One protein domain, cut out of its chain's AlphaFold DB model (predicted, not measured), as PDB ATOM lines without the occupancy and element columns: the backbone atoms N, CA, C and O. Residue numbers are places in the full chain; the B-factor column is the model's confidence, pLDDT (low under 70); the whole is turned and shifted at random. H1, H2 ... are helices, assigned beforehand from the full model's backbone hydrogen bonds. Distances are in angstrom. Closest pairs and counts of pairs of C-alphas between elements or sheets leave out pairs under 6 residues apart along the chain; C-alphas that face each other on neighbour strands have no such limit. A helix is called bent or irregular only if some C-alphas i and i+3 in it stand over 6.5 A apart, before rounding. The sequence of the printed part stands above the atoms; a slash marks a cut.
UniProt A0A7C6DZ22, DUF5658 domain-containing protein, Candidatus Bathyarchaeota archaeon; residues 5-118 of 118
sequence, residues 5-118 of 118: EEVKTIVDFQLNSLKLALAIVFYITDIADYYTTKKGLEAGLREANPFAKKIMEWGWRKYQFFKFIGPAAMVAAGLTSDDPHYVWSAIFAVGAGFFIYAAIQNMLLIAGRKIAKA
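Overview. This is residues 5 to 118 of the 118 residues of the protein "DUF5658 domain-containing protein" of Candidatus Bathyarchaeota archaeon (UniProt A0A7C6DZ22). A slim rod is built on two long helices, H1 and H4, which lie side by side and run the same way. Between them along the chain, the short H2 crosses near one end of the pair, and the bent H3 leads back along it; its arm H3b packs on both long helices and makes with them an up-and-down bundle of three, H1, H3b and H4, each running against the one before it. Residues 5 to 10 of H1 stick out at one end. The printed part has 114 residues with four named helices, in the order H1, H2, H3, H4, and no named strand: all helix. It is loose, with a radius of gyration of the C-alphas of 18.3 A, and spans 69 by 20 by 16 A.

Arrangement. H1, residues 5 to 46, touches H4, residues 84 to 116, at a shallow tilt of 7 degrees, the same way; their closest C-alphas, those of Leu 22 and Ile 91, are 5.4 A apart. H2, residues 50 to 58, touches residues 41 to 45 of H1 at a steep tilt of 69 degrees, only just short of about perpendicular; the closest C-alphas are those of Leu 41 and Ala 52, 5.1 A apart. H2 also touches residues 108 to 116 of H4, with the C-alphas of Pro 50 and Gly 112 closest at 5.7 A. H3, residues 60 to 80, was assigned as one helix by its hydrogen bonds but is bent: C-alphas 67 and 70 are 6.8 A apart, and its arms H3a, residues 60 to 67, and H3b, residues 70 to 80, stand at a steep tilt of 52 degrees. H3a touches residues 34 to 41 of H1, with the C-alphas of Tyr 34 and Gln 64 closest at 6.7 A. H3b touches residues 19 to 26 of H1 at a shallow tilt of 14 degrees, opposite ways, with the C-alphas of Lys 19 and Leu 79 closest at 5.4 A. H3b and H4 form a helical hairpin at a shallow tilt of 8 degrees; residues 86 to 97 of H4 touch H3b, and the C-alphas of Gly 78 and Val 87 are closest at 4.7 A. H2 and H3b are apart. In H1, H2, H3a, H3b and H4 every O i to N i+4 pair is within hydrogen-bond range.

Along the chain. H1 begins at C-alpha 5, (183.706, 203.365, 161.484), and is 61.8 A long from first to last C-alpha. H2 measures 12.3 A, H3a 10.6 A and H3b 15.8 A; H3b ends at C-alpha 80, (190.080, 212.984, 142.325). H4 is 48.4 A long and ends at C-alpha 116, (218.020, 207.646, 105.386).

Size, cuts and confidence. The two C-alphas farthest apart, those of Glu 5 and Ala 118, are 69.7 A apart. The printed part has no cut, and its three links between helices are tight. The mean pLDDT of the printed part is 87.9; residue 118, the chain's last, is under 70.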
ATOM      1  N   GLU A   5     182.754 202.254 161.461       83.94
ATOM      2  CA  GLU A   5     183.706 203.365 161.484       83.94
ATOM      3  C   GLU A   5     185.153 202.887 161.270       83.94
ATOM      4  O   GLU A   5     185.900 203.474 160.483       83.94
ATOM      5  N   GLU A   6     185.525 201.750 161.867       81.06
ATOM      6  CA  GLU A   6     186.812 201.087 161.615       81.06
ATOM      7  C   GLU A   6     186.922 200.592 160.166       81.06
ATOM      8  O   GLU A   6     187.956 200.787 159.528       81.06
ATOM      9  N   VAL A   7     185.850 200.012 159.609       81.62
ATOM     10  CA  VAL A   7     185.827 199.564 158.202       81.62
ATOM     11  C   VAL A   7     186.036 200.742 157.251       81.62
ATOM     12  O   VAL A   7     186.867 200.657 156.347       81.62
ATOM     13  N   LYS A   8     185.333 201.860 157.472       83.69
ATOM     14  CA  LYS A   8     185.487 203.073 156.659       83.69
ATOM     15  C   LYS A   8     186.916 203.620 156.717       83.69
ATOM     16  O   LYS A   8     187.498 203.916 155.680       83.69
ATOM     17  N   THR A   9     187.508 203.663 157.909       89.38
ATOM     18  CA  THR A   9     188.888 204.133 158.112       89.38
ATOM     19  C   THR A   9     189.901 203.305 157.314       89.38
ATOM     20  O   THR A   9     190.819 203.854 156.704       89.38
ATOM     21  N   ILE A  10     189.727 201.980 157.274       87.25
ATOM     22  CA  ILE A  10     190.600 201.082 156.505       87.25
ATOM     23  C   ILE A  10     190.456 201.329 154.997       87.25
ATOM     24  O   ILE A  10     191.464 201.392 154.292       87.25
ATOM     25  N   VAL A  11     189.226 201.493 154.503       86.69
ATOM     26  CA  VAL A  11     188.961 201.775 153.082       86.69
ATOM     27  C   VAL A  11     189.566 203.120 152.671       86.69
ATOM     28  O   VAL A  11     190.266 203.188 151.660       86.69
ATOM     29  N   ASP A  12     189.391 204.160 153.486       89.56
ATOM     30  CA  ASP A  12     189.956 205.489 153.233       89.56
ATOM     31  C   ASP A  12     191.495 205.448 153.222       89.56
ATOM     32  O   ASP A  12     192.142 206.063 152.369       89.56
ATOM     33  N   PHE A  13     192.111 204.675 154.124       92.19
ATOM     34  CA  PHE A  13     193.559 204.467 154.131       92.19
ATOM     35  C   PHE A  13     194.052 203.764 152.856       92.19
ATOM     36  O   PHE A  13     195.052 204.182 152.263       92.19
ATOM     37  N   GLN A  14     193.350 202.721 152.404       91.12
ATOM     38  CA  GLN A  14     193.683 202.013 151.167       91.12
ATOM     39  C   GLN A  14     193.558 202.925 149.944       91.12
ATOM     40  O   GLN A  14     194.477 202.982 149.128       91.12
ATOM     41  N   LEU A  15     192.465 203.683 149.840       92.25
ATOM     42  CA  LEU A  15     192.234 204.615 148.739       92.25
ATOM     43  C   LEU A  15     193.319 205.700 148.681       92.25
ATOM     44  O   LEU A  15     193.892 205.947 147.619       92.25
ATOM     45  N   ASN A  16     193.656 206.314 149.816       93.25
ATOM     46  CA  ASN A  16     194.711 207.329 149.877       93.25
ATOM     47  C   ASN A  16     196.091 206.751 149.533       93.25
ATOM     48  O   ASN A  16     196.876 207.392 148.831       93.25
ATOM     49  N   SER A  17     196.368 205.517 149.956       93.94
ATOM     50  CA  SER A  17     197.601 204.810 149.594       93.94
ATOM     51  C   SER A  17     197.678 204.529 148.089       93.94
ATOM     52  O   SER A  17     198.739 204.688 147.488       93.94
ATOM     53  N   LEU A  18     196.556 204.177 147.448       94.19
ATOM     54  CA  LEU A  18     196.481 203.998 145.993       94.19
ATOM     55  C   LEU A  18     196.698 205.311 145.237       94.19
ATOM     56  O   LEU A  18     197.432 205.333 144.251       94.19
ATOM     57  N   LYS A  19     196.119 206.417 145.717       95.25
ATOM     58  CA  LYS A  19     196.347 207.755 145.148       95.25
ATOM     59  C   LYS A  19     197.823 208.155 145.244       95.25
ATOM     60  O   LYS A  19     198.395 208.641 144.268       95.25
ATOM     61  N   LEU A  20     198.471 207.879 146.377       95.00
ATOM     62  CA  LEU A  20     199.913 208.085 146.533       95.00
ATOM     63  C   LEU A  20     200.719 207.219 145.552       95.00
ATOM     64  O   LEU A  20     201.626 207.724 144.892       95.00
ATOM     65  N   ALA A  21     200.372 205.937 145.413       92.56
ATOM     66  CA  ALA A  21     201.028 205.039 144.466       92.56
ATOM     67  C   ALA A  21     200.892 205.535 143.016       92.56
ATOM     68  O   ALA A  21     201.881 205.547 142.285       92.56
ATOM     69  N   LEU A  22     199.709 206.011 142.616       93.69
ATOM     70  CA  LEU A  22     199.475 206.619 141.304       93.69
ATOM     71  C   LEU A  22     200.387 207.828 141.062       93.69
ATOM     72  O   LEU A  22     201.018 207.910 140.008       93.69
ATOM     73  N   ALA A  23     200.505 208.729 142.040       93.00
ATOM     74  CA  ALA A  23     201.390 209.888 141.939       93.00
ATOM     75  C   ALA A  23     202.868 209.480 141.794       93.00
ATOM     76  O   ALA A  23     203.580 210.027 140.950       93.00
ATOM     77  N   ILE A  24     203.323 208.490 142.573       92.31
ATOM     78  CA  ILE A  24     204.697 207.969 142.514       92.31
ATOM     79  C   ILE A  24     204.981 207.327 141.153       92.31
ATOM     80  O   ILE A  24     205.984 207.661 140.521       92.31
ATOM     81  N   VAL A  25     204.107 206.422 140.695       89.94
ATOM     82  CA  VAL A  25     204.255 205.738 139.401       89.94
ATOM     83  C   VAL A  25     204.357 206.767 138.290       89.94
ATOM     84  O   VAL A  25     205.316 206.732 137.524       89.94
ATOM     85  N   PHE A  26     203.429 207.725 138.257       91.12
ATOM     86  CA  PHE A  26     203.418 208.777 137.254       91.12
ATOM     87  C   PHE A  26     204.710 209.597 137.236       91.12
ATOM     88  O   PHE A  26     205.309 209.771 136.174       91.12
ATOM     89  N   TYR A  27     205.172 210.046 138.404       90.25
ATOM     90  CA  TYR A  27     206.394 210.839 138.528       90.25
ATOM     91  C   TYR A  27     207.634 210.081 138.038       90.25
ATOM     92  O   TYR A  27     208.428 210.614 137.262       90.25
ATOM     93  N   ILE A  28     207.789 208.816 138.443       88.38
ATOM     94  CA  ILE A  28     208.915 207.975 138.017       88.38
ATOM     95  C   ILE A  28     208.875 207.756 136.503       88.38
ATOM     96  O   ILE A  28     209.903 207.900 135.833       88.38
ATOM     97  N   THR A  29     207.704 207.419 135.954       86.50
ATOM     98  CA  THR A  29     207.562 207.157 134.517       86.50
ATOM     99  C   THR A  29     207.812 208.399 133.676       86.50
ATOM    100  O   THR A  29     208.478 208.296 132.650       86.50
ATOM    101  N   ASP A  30     207.360 209.570 134.127       87.19
ATOM    102  CA  ASP A  30     207.581 210.826 133.413       87.19
ATOM    103  C   ASP A  30     209.058 211.204 133.372       87.19
ATOM    104  O   ASP A  30     209.602 211.490 132.308       87.19
ATOM    105  N   ILE A  31     209.749 211.119 134.512       87.88
ATOM    106  CA  ILE A  31     211.191 211.368 134.569       87.88
ATOM    107  C   ILE A  31     211.938 210.415 133.638       87.88
ATOM    108  O   ILE A  31     212.794 210.849 132.861       87.88
ATOM    109  N   ALA A  32     211.630 209.119 133.707       86.50
ATOM    110  CA  ALA A  32     212.274 208.125 132.861       86.50
ATOM    111  C   ALA A  32     212.032 208.423 131.372       86.50
ATOM    112  O   ALA A  32     212.988 208.458 130.592       86.50
ATOM    113  N   ASP A  33     210.784 208.690 130.987       86.06
ATOM    114  CA  ASP A  33     210.399 208.988 129.607       86.06
ATOM    115  C   ASP A  33     211.000 210.301 129.094       86.06
ATOM    116  O   ASP A  33     211.456 210.361 127.955       86.06
ATOM    117  N   TYR A  34     211.095 211.334 129.930       88.38
ATOM    118  CA  TYR A  34     211.718 212.608 129.572       88.38
ATOM    119  C   TYR A  34     213.164 212.411 129.097       88.38
ATOM    120  O   TYR A  34     213.572 212.906 128.036       88.38
ATOM    121  N   TYR A  35     213.954 211.654 129.865       87.06
ATOM    122  CA  TYR A  35     215.357 211.405 129.544       87.06
ATOM    123  C   TYR A  35     215.533 210.431 128.378       87.06
ATOM    124  O   TYR A  35     216.416 210.644 127.538       87.06
ATOM    125  N   THR A  36     214.721 209.373 128.295       86.25
ATOM    126  CA  THR A  36     214.803 208.407 127.187       86.25
ATOM    127  C   THR A  36     214.341 209.028 125.871       86.25
ATOM    128  O   THR A  36     214.995 208.821 124.848       86.25
ATOM    129  N   THR A  37     213.307 209.876 125.894       87.69
ATOM    130  CA  THR A  37     212.814 210.606 124.721       87.69
ATOM    131  C   THR A  37     213.909 211.474 124.126       87.69
ATOM    132  O   THR A  37     214.245 211.317 122.949       87.69
ATOM    133  N   LYS A  38     214.527 212.337 124.943       90.00
ATOM    134  CA  LYS A  38     215.609 213.221 124.494       90.00
ATOM    135  C   LYS A  38     216.783 212.427 123.914       90.00
ATOM    136  O   LYS A  38     217.196 212.692 122.787       90.00
ATOM    137  N   LYS A  39     217.282 211.420 124.643       89.25
ATOM    138  CA  LYS A  39     218.402 210.580 124.182       89.25
ATOM    139  C   LYS A  39     218.083 209.854 122.874       89.25
ATOM    140  O   LYS A  39     218.939 209.784 121.994       89.25
ATOM    141  N   GLY A  40     216.863 209.335 122.729       87.88
ATOM    142  CA  GLY A  40     216.421 208.652 121.514       87.88
ATOM    143  C   GLY A  40     216.363 209.583 120.302       87.88
ATOM    144  O   GLY A  40     216.813 209.210 119.220       87.88
ATOM    145  N   LEU A  41     215.878 210.815 120.481       90.38
ATOM    146  CA  LEU A  41     215.866 211.826 119.419       90.38
ATOM    147  C   LEU A  41     217.285 212.263 119.023       90.38
ATOM    148  O   LEU A  41     217.587 212.357 117.836       90.38
ATOM    149  N   GLU A  42     218.183 212.464 119.990       91.81
ATOM    150  CA  GLU A  42     219.594 212.789 119.733       91.81
ATOM    151  C   GLU A  42     220.351 211.652 119.032       91.81
ATOM    152  O   GLU A  42     221.243 211.900 118.217       91.81
ATOM    153  N   ALA A  43     220.029 210.394 119.342       89.44
ATOM    154  CA  ALA A  43     220.550 209.244 118.609       89.44
ATOM    155  C   ALA A  43     220.026 209.233 117.164       89.44
ATOM    156  O   ALA A  43     220.816 209.133 116.230       89.44
ATOM    157  N   GLY A  44     218.720 209.445 116.969       87.31
ATOM    158  CA  GLY A  44     218.125 209.535 115.636       87.31
ATOM    159  C   GLY A  44     218.716 210.661 114.781       87.31
ATOM    160  O   GLY A  44     218.958 210.457 113.595       87.31
ATOM    161  N   LEU A  45     219.014 211.825 115.369       90.00
ATOM    162  CA  LEU A  45     219.702 212.921 114.671       90.00
ATOM    163  C   LEU A  45     221.085 212.513 114.155       90.00
ATOM    164  O   LEU A  45     221.421 212.812 113.010       90.00
ATOM    165  N   ARG A  46     221.875 211.816 114.982       90.25
ATOM    166  CA  ARG A  46     223.202 211.305 114.596       90.25
ATOM    167  C   ARG A  46     223.128 210.290 113.457       90.25
ATOM    168  O   ARG A  46     224.060 210.179 112.674       90.25
ATOM    169  N   GLU A  47     222.008 209.589 113.349       86.81
ATOM    170  CA  GLU A  47     221.723 208.614 112.295       86.81
ATOM    171  C   GLU A  47     221.020 209.228 111.070       86.81
ATOM    172  O   GLU A  47     220.496 208.492 110.236       86.81
ATOM    173  N   ALA A  48     220.970 210.563 110.967       86.62
ATOM    174  CA  ALA A  48     220.283 211.300 109.902       86.62
ATOM    175  C   ALA A  48     218.789 210.939 109.746       86.62
ATOM    176  O   ALA A  48     218.210 211.056 108.666       86.62
ATOM    177  N   ASN A  49     218.132 210.521 110.832       89.31
ATOM    178  CA  ASN A  49     216.727 210.140 110.806       89.31
ATOM    179  C   ASN A  49     215.825 211.377 110.566       89.31
ATOM    180  O   ASN A  49     215.830 212.308 111.383       89.31
ATOM    181  N   PRO A  50     214.990 211.384 109.508       87.69
ATOM    182  CA  PRO A  50     214.164 212.540 109.153       87.69
ATOM    183  C   PRO A  50     213.083 212.862 110.195       87.69
ATOM    184  O   PRO A  50     212.747 214.030 110.395       87.69
ATOM    185  N   PHE A  51     212.556 211.859 110.900       89.19
ATOM    186  CA  PHE A  51     211.558 212.065 111.952       89.19
ATOM    187  C   PHE A  51     212.185 212.687 113.195       89.19
ATOM    188  O   PHE A  51     211.642 213.650 113.735       89.19
ATOM    189  N   ALA A  52     213.349 212.185 113.618       89.19
ATOM    190  CA  ALA A  52     214.085 212.769 114.736       89.19
ATOM    191  C   ALA A  52     214.452 214.229 114.444       89.19
ATOM    192  O   ALA A  52     214.248 215.088 115.300       89.19
ATOM    193  N   LYS A  53     214.889 214.527 113.212       91.19
ATOM    194  CA  LYS A  53     215.151 215.895 112.752       91.19
ATOM    195  C   LYS A  53     213.918 216.789 112.872       91.19
ATOM    196  O   LYS A  53     213.980 217.805 113.556       91.19
ATOM    197  N   LYS A  54     212.784 216.371 112.303       91.81
ATOM    198  CA  LYS A  54     211.537 217.151 112.333       91.81
ATOM    199  C   LYS A  54     211.022 217.396 113.755       91.81
ATOM    200  O   LYS A  54     210.577 218.496 114.072       91.81
ATOM    201  N   ILE A  55     211.098 216.390 114.630       90.81
ATOM    202  CA  ILE A  55     210.698 216.529 116.041       90.81
ATOM    203  C   ILE A  55     211.640 217.491 116.779       90.81
ATOM    204  O   ILE A  55     211.184 218.320 117.568       90.81
ATOM    205  N   MET A  56     212.944 217.409 116.519       91.75
ATOM    206  CA  MET A  56     213.936 218.292 117.135       91.75
ATOM    207  C   MET A  56     213.794 219.746 116.662       91.75
ATOM    208  O   MET A  56     213.870 220.641 117.499       91.75
ATOM    209  N   GLU A  57     213.505 219.979 115.377       93.81
ATOM    210  CA  GLU A  57     213.192 221.306 114.813       93.81
ATOM    211  C   GLU A  57     211.915 221.906 115.413       93.81
ATOM    212  O   GLU A  57     211.874 223.088 115.752       93.81
ATOM    213  N   TRP A  58     210.873 221.091 115.599       92.62
ATOM    214  CA  TRP A  58     209.643 221.527 116.267       92.62
ATOM    215  C   TRP A  58     209.855 221.846 117.757       92.62
ATOM    216  O   TRP A  58     209.184 222.715 118.328       92.62
ATOM    217  N   GLY A  59     210.821 221.163 118.371       93.12
ATOM    218  CA  GLY A  59     211.219 221.304 119.761       93.12
ATOM    219  C   GLY A  59     210.821 220.080 120.576       93.12
ATOM    220  O   GLY A  59     209.654 219.886 120.915       93.12
ATOM    221  N   TRP A  60     211.814 219.291 120.986       90.50
ATOM    222  CA  TRP A  60     211.614 218.038 121.729       90.50
ATOM    223  C   TRP A  60     210.801 218.197 123.025       90.50
ATOM    224  O   TRP A  60     210.063 217.293 123.399       90.50
ATOM    225  N   ARG A  61     210.878 219.358 123.694       91.38
ATOM    226  CA  ARG A  61     210.073 219.644 124.895       91.38
ATOM    227  C   ARG A  61     208.581 219.745 124.584       91.38
ATOM    228  O   ARG A  61     207.770 219.318 125.397       91.38
ATOM    229  N   LYS A  62     208.215 220.284 123.413       91.31
ATOM    230  CA  LYS A  62     206.814 220.317 122.967       91.31
ATOM    231  C   LYS A  62     206.330 218.903 122.690       91.31
ATOM    232  O   LYS A  62     205.273 218.525 123.172       91.31
ATOM    233  N   TYR A  63     207.137 218.105 121.993       88.25
ATOM    234  CA  TYR A  63     206.834 216.691 121.773       88.25
ATOM    235  C   TYR A  63     206.612 215.935 123.089       88.25
ATOM    236  O   TYR A  63     205.594 215.261 123.225       88.25
ATOM    237  N   GLN A  64     207.484 216.132 124.083       88.62
ATOM    238  CA  GLN A  64     207.305 215.560 125.419       88.62
ATOM    239  C   GLN A  64     205.985 215.995 126.062       88.62
ATOM    240  O   GLN A  64     205.243 215.162 126.571       88.62
ATOM    241  N   PHE A  65     205.651 217.284 125.992       89.12
ATOM    242  CA  PHE A  65     204.402 217.808 126.539       89.12
ATOM    243  C   PHE A  65     203.159 217.147 125.920       89.12
ATOM    244  O   PHE A  65     202.248 216.754 126.644       89.12
ATOM    245  N   PHE A  66     203.131 216.956 124.597       87.38
ATOM    246  CA  PHE A  66     202.004 216.285 123.938       87.38
ATOM    247  C   PHE A  66     201.886 214.808 124.313       87.38
ATOM    248  O   PHE A  66     200.770 214.323 124.492       87.38
ATOM    249  N   LYS A  67     203.012 214.106 124.489       85.75
ATOM    250  CA  LYS A  67     202.996 212.736 125.024       85.75
ATOM    251  C   LYS A  67     202.424 212.698 126.442       85.75
ATOM    252  O   LYS A  67     201.697 211.772 126.793       85.75
ATOM    253  N   PHE A  68     202.746 213.716 127.235       85.38
ATOM    254  CA  PHE A  68     202.444 213.783 128.658       85.38
ATOM    255  C   PHE A  68     200.999 214.188 128.983       85.38
ATOM    256  O   PHE A  68     200.463 213.722 129.984       85.38
ATOM    257  N   ILE A  69     200.336 214.996 128.143       87.75
ATOM    258  CA  ILE A  69     198.967 215.495 128.400       87.75
ATOM    259  C   ILE A  69     197.977 214.370 128.728       87.75
ATOM    260  O   ILE A  69     197.230 214.477 129.698       87.75
ATOM    261  N   GLY A  70     197.955 213.303 127.925       85.38
ATOM    262  CA  GLY A  70     196.998 212.205 128.101       85.38
ATOM    263  C   GLY A  70     197.181 211.479 129.440       85.38
ATOM    264  O   GLY A  70     196.242 211.434 130.237       85.38
ATOM    265  N   PRO A  71     198.388 210.956 129.727       87.88
ATOM    266  CA  PRO A  71     198.718 210.379 131.027       87.88
ATOM    267  C   PRO A  71     198.452 211.329 132.205       87.88
ATOM    268  O   PRO A  71     197.877 210.905 133.203       87.88
ATOM    269  N   ALA A  72     198.792 212.617 132.080       89.06
ATOM    270  CA  ALA A  72     198.553 213.610 133.127       89.06
ATOM    271  C   ALA A  72     197.060 213.802 133.432       89.06
ATOM    272  O   ALA A  72     196.672 213.856 134.599       89.06
ATOM    273  N   ALA A  73     196.213 213.857 132.400       89.81
ATOM    274  CA  ALA A  73     194.766 213.957 132.568       89.81
ATOM    275  C   ALA A  73     194.180 212.719 133.271       89.81
ATOM    276  O   ALA A  73     193.342 212.857 134.159       89.81
ATOM    277  N   MET A  74     194.664 211.518 132.929       89.44
ATOM    278  CA  MET A  74     194.257 210.272 133.593       89.44
ATOM    279  C   MET A  74     194.667 210.238 135.067       89.44
ATOM    280  O   MET A  74     193.883 209.826 135.918       89.44
ATOM    281  N   VAL A  75     195.876 210.703 135.385       92.44
ATOM    282  CA  VAL A  75     196.349 210.797 136.773       92.44
ATOM    283  C   VAL A  75     195.508 211.782 137.565       92.44
ATOM    284  O   VAL A  75     195.076 211.449 138.664       92.44
ATOM    285  N   ALA A  76     195.224 212.960 137.006       92.12
ATOM    286  CA  ALA A  76     194.371 213.949 137.654       92.12
ATOM    287  C   ALA A  76     192.985 213.370 137.976       92.12
ATOM    288  O   ALA A  76     192.545 213.456 139.120       92.12
ATOM    289  N   ALA A  77     192.350 212.703 137.006       91.94
ATOM    290  CA  ALA A  77     191.066 212.037 137.211       91.94
ATOM    291  C   ALA A  77     191.149 210.935 138.285       91.94
ATOM    292  O   ALA A  77     190.273 210.839 139.146       91.94
ATOM    293  N   GLY A  78     192.219 210.131 138.272       93.31
ATOM    294  CA  GLY A  78     192.462 209.082 139.262       93.31
ATOM    295  C   GLY A  78     192.622 209.630 140.681       93.31
ATOM    296  O   GLY A  78     192.023 209.104 141.614       93.31
ATOM    297  N   LEU A  79     193.364 210.725 140.858       93.50
ATOM    298  CA  LEU A  79     193.574 211.351 142.168       93.50
ATOM    299  C   LEU A  79     192.289 211.955 142.754       93.50
ATOM    300  O   LEU A  79     192.114 211.955 143.974       93.50
ATOM    301  N   THR A  80     191.379 212.435 141.904       93.31
ATOM    302  CA  THR A  80     190.080 212.984 142.325       93.31
ATOM    303  C   THR A  80     188.988 211.934 142.525       93.31
ATOM    304  O   THR A  80     187.923 212.275 143.025       93.31
ATOM    305  N   SER A  81     189.219 210.680 142.129       92.88
ATOM    306  CA  SER A  81     188.214 209.622 142.237       92.88
ATOM    307  C   SER A  81     188.153 209.037 143.646       92.88
ATOM    308  O   SER A  81     189.188 208.798 144.270       92.88
ATOM    309  N   ASP A  82     186.944 208.749 144.120       92.75
ATOM    310  CA  ASP A  82     186.722 207.976 145.347       92.75
ATOM    311  C   ASP A  82     186.520 206.478 145.073       92.75
ATOM    312  O   ASP A  82     186.463 205.675 146.000       92.75
ATOM    313  N   ASP A  83     186.465 206.082 143.797       90.56
ATOM    314  CA  ASP A  83     186.399 204.681 143.391       90.56
ATOM    315  C   ASP A  83     187.816 204.078 143.290       90.56
ATOM    316  O   ASP A  83     188.571 204.431 142.371       90.56
ATOM    317  N   PRO A  84     188.190 203.130 144.171       87.75
ATOM    318  CA  PRO A  84     189.503 202.496 144.138       87.75
ATOM    319  C   PRO A  84     189.767 201.722 142.835       87.75
ATOM    320  O   PRO A  84     190.920 201.640 142.408       87.75
ATOM    321  N   HIS A  85     188.740 201.187 142.163       89.62
ATOM    322  CA  HIS A  85     188.910 200.493 140.881       89.62
ATOM    323  C   HIS A  85     189.313 201.451 139.762       89.62
ATOM    324  O   HIS A  85     190.128 201.102 138.899       89.62
ATOM    325  N   TYR A  86     188.798 202.678 139.804       91.00
ATOM    326  CA  TYR A  86     189.204 203.726 138.882       91.00
ATOM    327  C   TYR A  86     190.661 204.146 139.120       91.00
ATOM    328  O   TYR A  86     191.424 204.261 138.161       91.00
ATOM    329  N   VAL A  87     191.091 204.293 140.383       91.75
ATOM    330  CA  VAL A  87     192.498 204.605 140.717       91.75
ATOM    331  C   VAL A  87     193.439 203.513 140.204       91.75
ATOM    332  O   VAL A  87     194.447 203.816 139.565       91.75
ATOM    333  N   TRP A  88     193.087 202.239 140.401       89.06
ATOM    334  CA  TRP A  88     193.837 201.110 139.841       89.06
ATOM    335  C   TRP A  88     193.923 201.158 138.318       89.06
ATOM    336  O   TRP A  88     195.007 201.014 137.750       89.06
ATOM    337  N   SER A  89     192.795 201.396 137.653       89.88
ATOM    338  CA  SER A  89     192.741 201.528 136.195       89.88
ATOM    339  C   SER A  89     193.655 202.652 135.700       89.88
ATOM    340  O   SER A  89     194.375 202.464 134.720       89.88
ATOM    341  N   ALA A  90     193.697 203.784 136.409       90.31
ATOM    342  CA  ALA A  90     194.590 204.893 136.095       90.31
ATOM    343  C   ALA A  90     196.073 204.504 136.232       90.31
ATOM    344  O   ALA A  90     196.860 204.821 135.342       90.31
ATOM    345  N   ILE A  91     196.457 203.760 137.281       88.81
ATOM    346  CA  ILE A  91     197.837 203.266 137.464       88.81
ATOM    347  C   ILE A  91     198.269 202.416 136.260       88.81
ATOM    348  O   ILE A  91     199.331 202.649 135.676       88.81
ATOM    349  N   PHE A  92     197.436 201.455 135.852       87.56
ATOM    350  CA  PHE A  92     197.740 200.596 134.705       87.56
ATOM    351  C   PHE A  92     197.761 201.372 133.385       87.56
ATOM    352  O   PHE A  92     198.647 201.149 132.557       87.56
ATOM    353  N   ALA A  93     196.829 202.307 133.195       87.50
ATOM    354  CA  ALA A  93     196.755 203.132 131.995       87.50
ATOM    355  C   ALA A  93     197.992 204.024 131.826       87.50
ATOM    356  O   ALA A  93     198.491 204.157 130.709       87.50
ATOM    357  N   VAL A  94     198.527 204.589 132.916       87.19
ATOM    358  CA  VAL A  94     199.782 205.356 132.893       87.19
ATOM    359  C   VAL A  94     200.926 204.479 132.391       87.19
ATOM    360  O   VAL A  94     201.569 204.824 131.400       87.19
ATOM    361  N   GLY A  95     201.134 203.309 133.005       81.88
ATOM    362  CA  GLY A  95     202.183 202.378 132.583       81.88
ATOM    363  C   GLY A  95     202.051 201.951 131.115       81.88
ATOM    364  O   GLY A  95     203.025 202.001 130.359       81.88
ATOM    365  N   ALA A  96     200.838 201.595 130.682       84.56
ATOM    366  CA  ALA A  96     200.558 201.203 129.302       84.56
ATOM    367  C   ALA A  96     200.779 202.353 128.304       84.56
ATOM    368  O   ALA A  96     201.369 202.147 127.242       84.56
ATOM    369  N   GLY A  97     200.354 203.572 128.648       83.31
ATOM    370  CA  GLY A  97     200.529 204.760 127.813       83.31
ATOM    371  C   GLY A  97     202.001 205.054 127.530       83.31
ATOM    372  O   GLY A  97     202.383 205.229 126.373       83.31
ATOM    373  N   PHE A  98     202.849 205.022 128.562       80.62
ATOM    374  CA  PHE A  98     204.295 205.197 128.393       80.62
ATOM    375  C   PHE A  98     204.922 204.099 127.520       80.62
ATOM    376  O   PHE A  98     205.769 204.395 126.674       80.62
ATOM    377  N   PHE A  99     204.467 202.849 127.643       82.44
ATOM    378  CA  PHE A  99     204.938 201.759 126.784       82.44
ATOM    379  C   PHE A  99     204.558 201.964 125.309       82.44
ATOM    380  O   PHE A  99     205.401 201.800 124.423       82.44
ATOM    381  N   ILE A 100     203.318 202.381 125.032       84.94
ATOM    382  CA  ILE A 100     202.850 202.695 123.671       84.94
ATOM    383  C   ILE A 100     203.702 203.809 123.059       84.94
ATOM    384  O   ILE A 100     204.162 203.690 121.922       84.94
ATOM    385  N   TYR A 101     203.967 204.872 123.816       82.75
ATOM    386  CA  TYR A 101     204.802 205.970 123.347       82.75
ATOM    387  C   TYR A 101     206.240 205.545 123.042       82.75
ATOM    388  O   TYR A 101     206.777 205.923 121.997       82.75
ATOM    389  N   ALA A 102     206.847 204.728 123.905       81.69
ATOM    390  CA  ALA A 102     208.168 204.164 123.654       81.69
ATOM    391  C   ALA A 102     208.177 203.301 122.377       81.69
ATOM    392  O   ALA A 102     209.098 203.401 121.563       81.69
ATOM    393  N   ALA A 103     207.130 202.500 122.154       85.56
ATOM    394  CA  ALA A 103     206.988 201.679 120.955       85.56
ATOM    395  C   ALA A 103     206.862 202.532 119.679       85.56
ATOM    396  O   ALA A 103     207.563 202.272 118.699       85.56
ATOM    397  N   ILE A 104     206.034 203.584 119.701       85.62
ATOM    398  CA  ILE A 104     205.894 204.536 118.587       85.62
ATOM    399  C   ILE A 104     207.236 205.210 118.293       85.62
ATOM    400  O   ILE A 104     207.660 205.267 117.138       85.62
ATOM    401  N   GLN A 105     207.936 205.687 119.323       81.12
ATOM    402  CA  GLN A 105     209.228 206.342 119.146       81.12
ATOM    403  C   GLN A 105     210.259 205.391 118.521       81.12
ATOM    404  O   GLN A 105     210.938 205.764 117.564       81.12
ATOM    405  N   ASN A 106     210.335 204.145 118.992       84.94
ATOM    406  CA  ASN A 106     211.204 203.127 118.402       84.94
ATOM    407  C   ASN A 106     210.837 202.826 116.942       84.94
ATOM    408  O   ASN A 106     211.724 202.716 116.094       84.94
ATOM    409  N   MET A 107     209.544 202.749 116.622       86.38
ATOM    410  CA  MET A 107     209.072 202.542 115.253       86.38
ATOM    411  C   MET A 107     209.496 203.690 114.325       86.38
ATOM    412  O   MET A 107     210.005 203.427 113.236       86.38
ATOM    413  N   LEU A 108     209.361 204.949 114.761       85.06
ATOM    414  CA  LEU A 108     209.817 206.127 114.009       85.06
ATOM    415  C   LEU A 108     211.337 206.113 113.790       85.06
ATOM    416  O   LEU A 108     211.821 206.450 112.704       85.06
ATOM    417  N   LEU A 109     212.101 205.685 114.798       81.44
ATOM    418  CA  LEU A 109     213.551 205.544 114.681       81.44
ATOM    419  C   LEU A 109     213.937 204.473 113.647       81.44
ATOM    420  O   LEU A 109     214.769 204.726 112.776       81.44
ATOM    421  N   ILE A 110     213.284 203.308 113.674       85.75
ATOM    422  CA  ILE A 110     213.506 202.230 112.698       85.75
ATOM    423  C   ILE A 110     213.093 202.663 111.286       85.75
ATOM    424  O   ILE A 110     213.845 202.455 110.333       85.75
ATOM    425  N   ALA A 111     211.915 203.274 111.135       85.50
ATOM    426  CA  ALA A 111     211.410 203.726 109.843       85.50
ATOM    427  C   ALA A 111     212.326 204.789 109.225       85.50
ATOM    428  O   ALA A 111     212.710 204.677 108.062       85.50
ATOM    429  N   GLY A 112     212.748 205.784 110.006       82.81
ATOM    430  CA  GLY A 112     213.628 206.829 109.489       82.81
ATOM    431  C   GLY A 112     215.036 206.334 109.146       82.81
ATOM    432  O   GLY A 112     215.607 206.833 108.185       82.81
ATOM    433  N   ARG A 113     215.563 205.296 109.818       82.88
ATOM    434  CA  ARG A 113     216.807 204.621 109.386       82.88
ATOM    435  C   ARG A 113     216.677 203.970 108.010       82.88
ATOM    436  O   ARG A 113     217.653 203.929 107.273       82.88
ATOM    437  N   LYS A 114     215.502 203.422 107.673       83.56
ATOM    438  CA  LYS A 114     215.259 202.850 106.339       83.56
ATOM    439  C   LYS A 114     215.222 203.939 105.271       83.56
ATOM    440  O   LYS A 114     215.800 203.744 104.215       83.56
ATOM    441  N   ILE A 115     214.594 205.076 105.576       82.88
ATOM    442  CA  ILE A 115     214.513 206.222 104.659       82.88
ATOM    443  C   ILE A 115     215.890 206.855 104.445       82.88
ATOM    444  O   ILE A 115     216.245 207.138 103.316       82.88
ATOM    445  N   ALA A 116     216.690 207.037 105.499       76.44
ATOM    446  CA  ALA A 116     218.020 207.646 105.386       76.44
ATOM    447  C   ALA A 116     219.042 206.788 104.611       76.44
ATOM    448  O   ALA A 116     220.093 207.289 104.222       76.44
ATOM    449  N   LYS A 117     218.763 205.489 104.435       70.81
ATOM    450  CA  LYS A 117     219.583 204.553 103.650       70.81
ATOM    451  C   LYS A 117     219.118 204.401 102.196       70.81
ATOM    452  O   LYS A 117     219.811 203.718 101.445       70.81
ATOM    453  N   ALA A 118     217.947 204.935 101.852       57.72
ATOM    454  CA  ALA A 118     217.384 204.928 100.502       57.72
ATOM    455  C   ALA A 118     217.811 206.196  99.755       57.72
ATOM    456  O   ALA A 118     218.037 206.082  98.532       57.72
TER     457      ALA A 118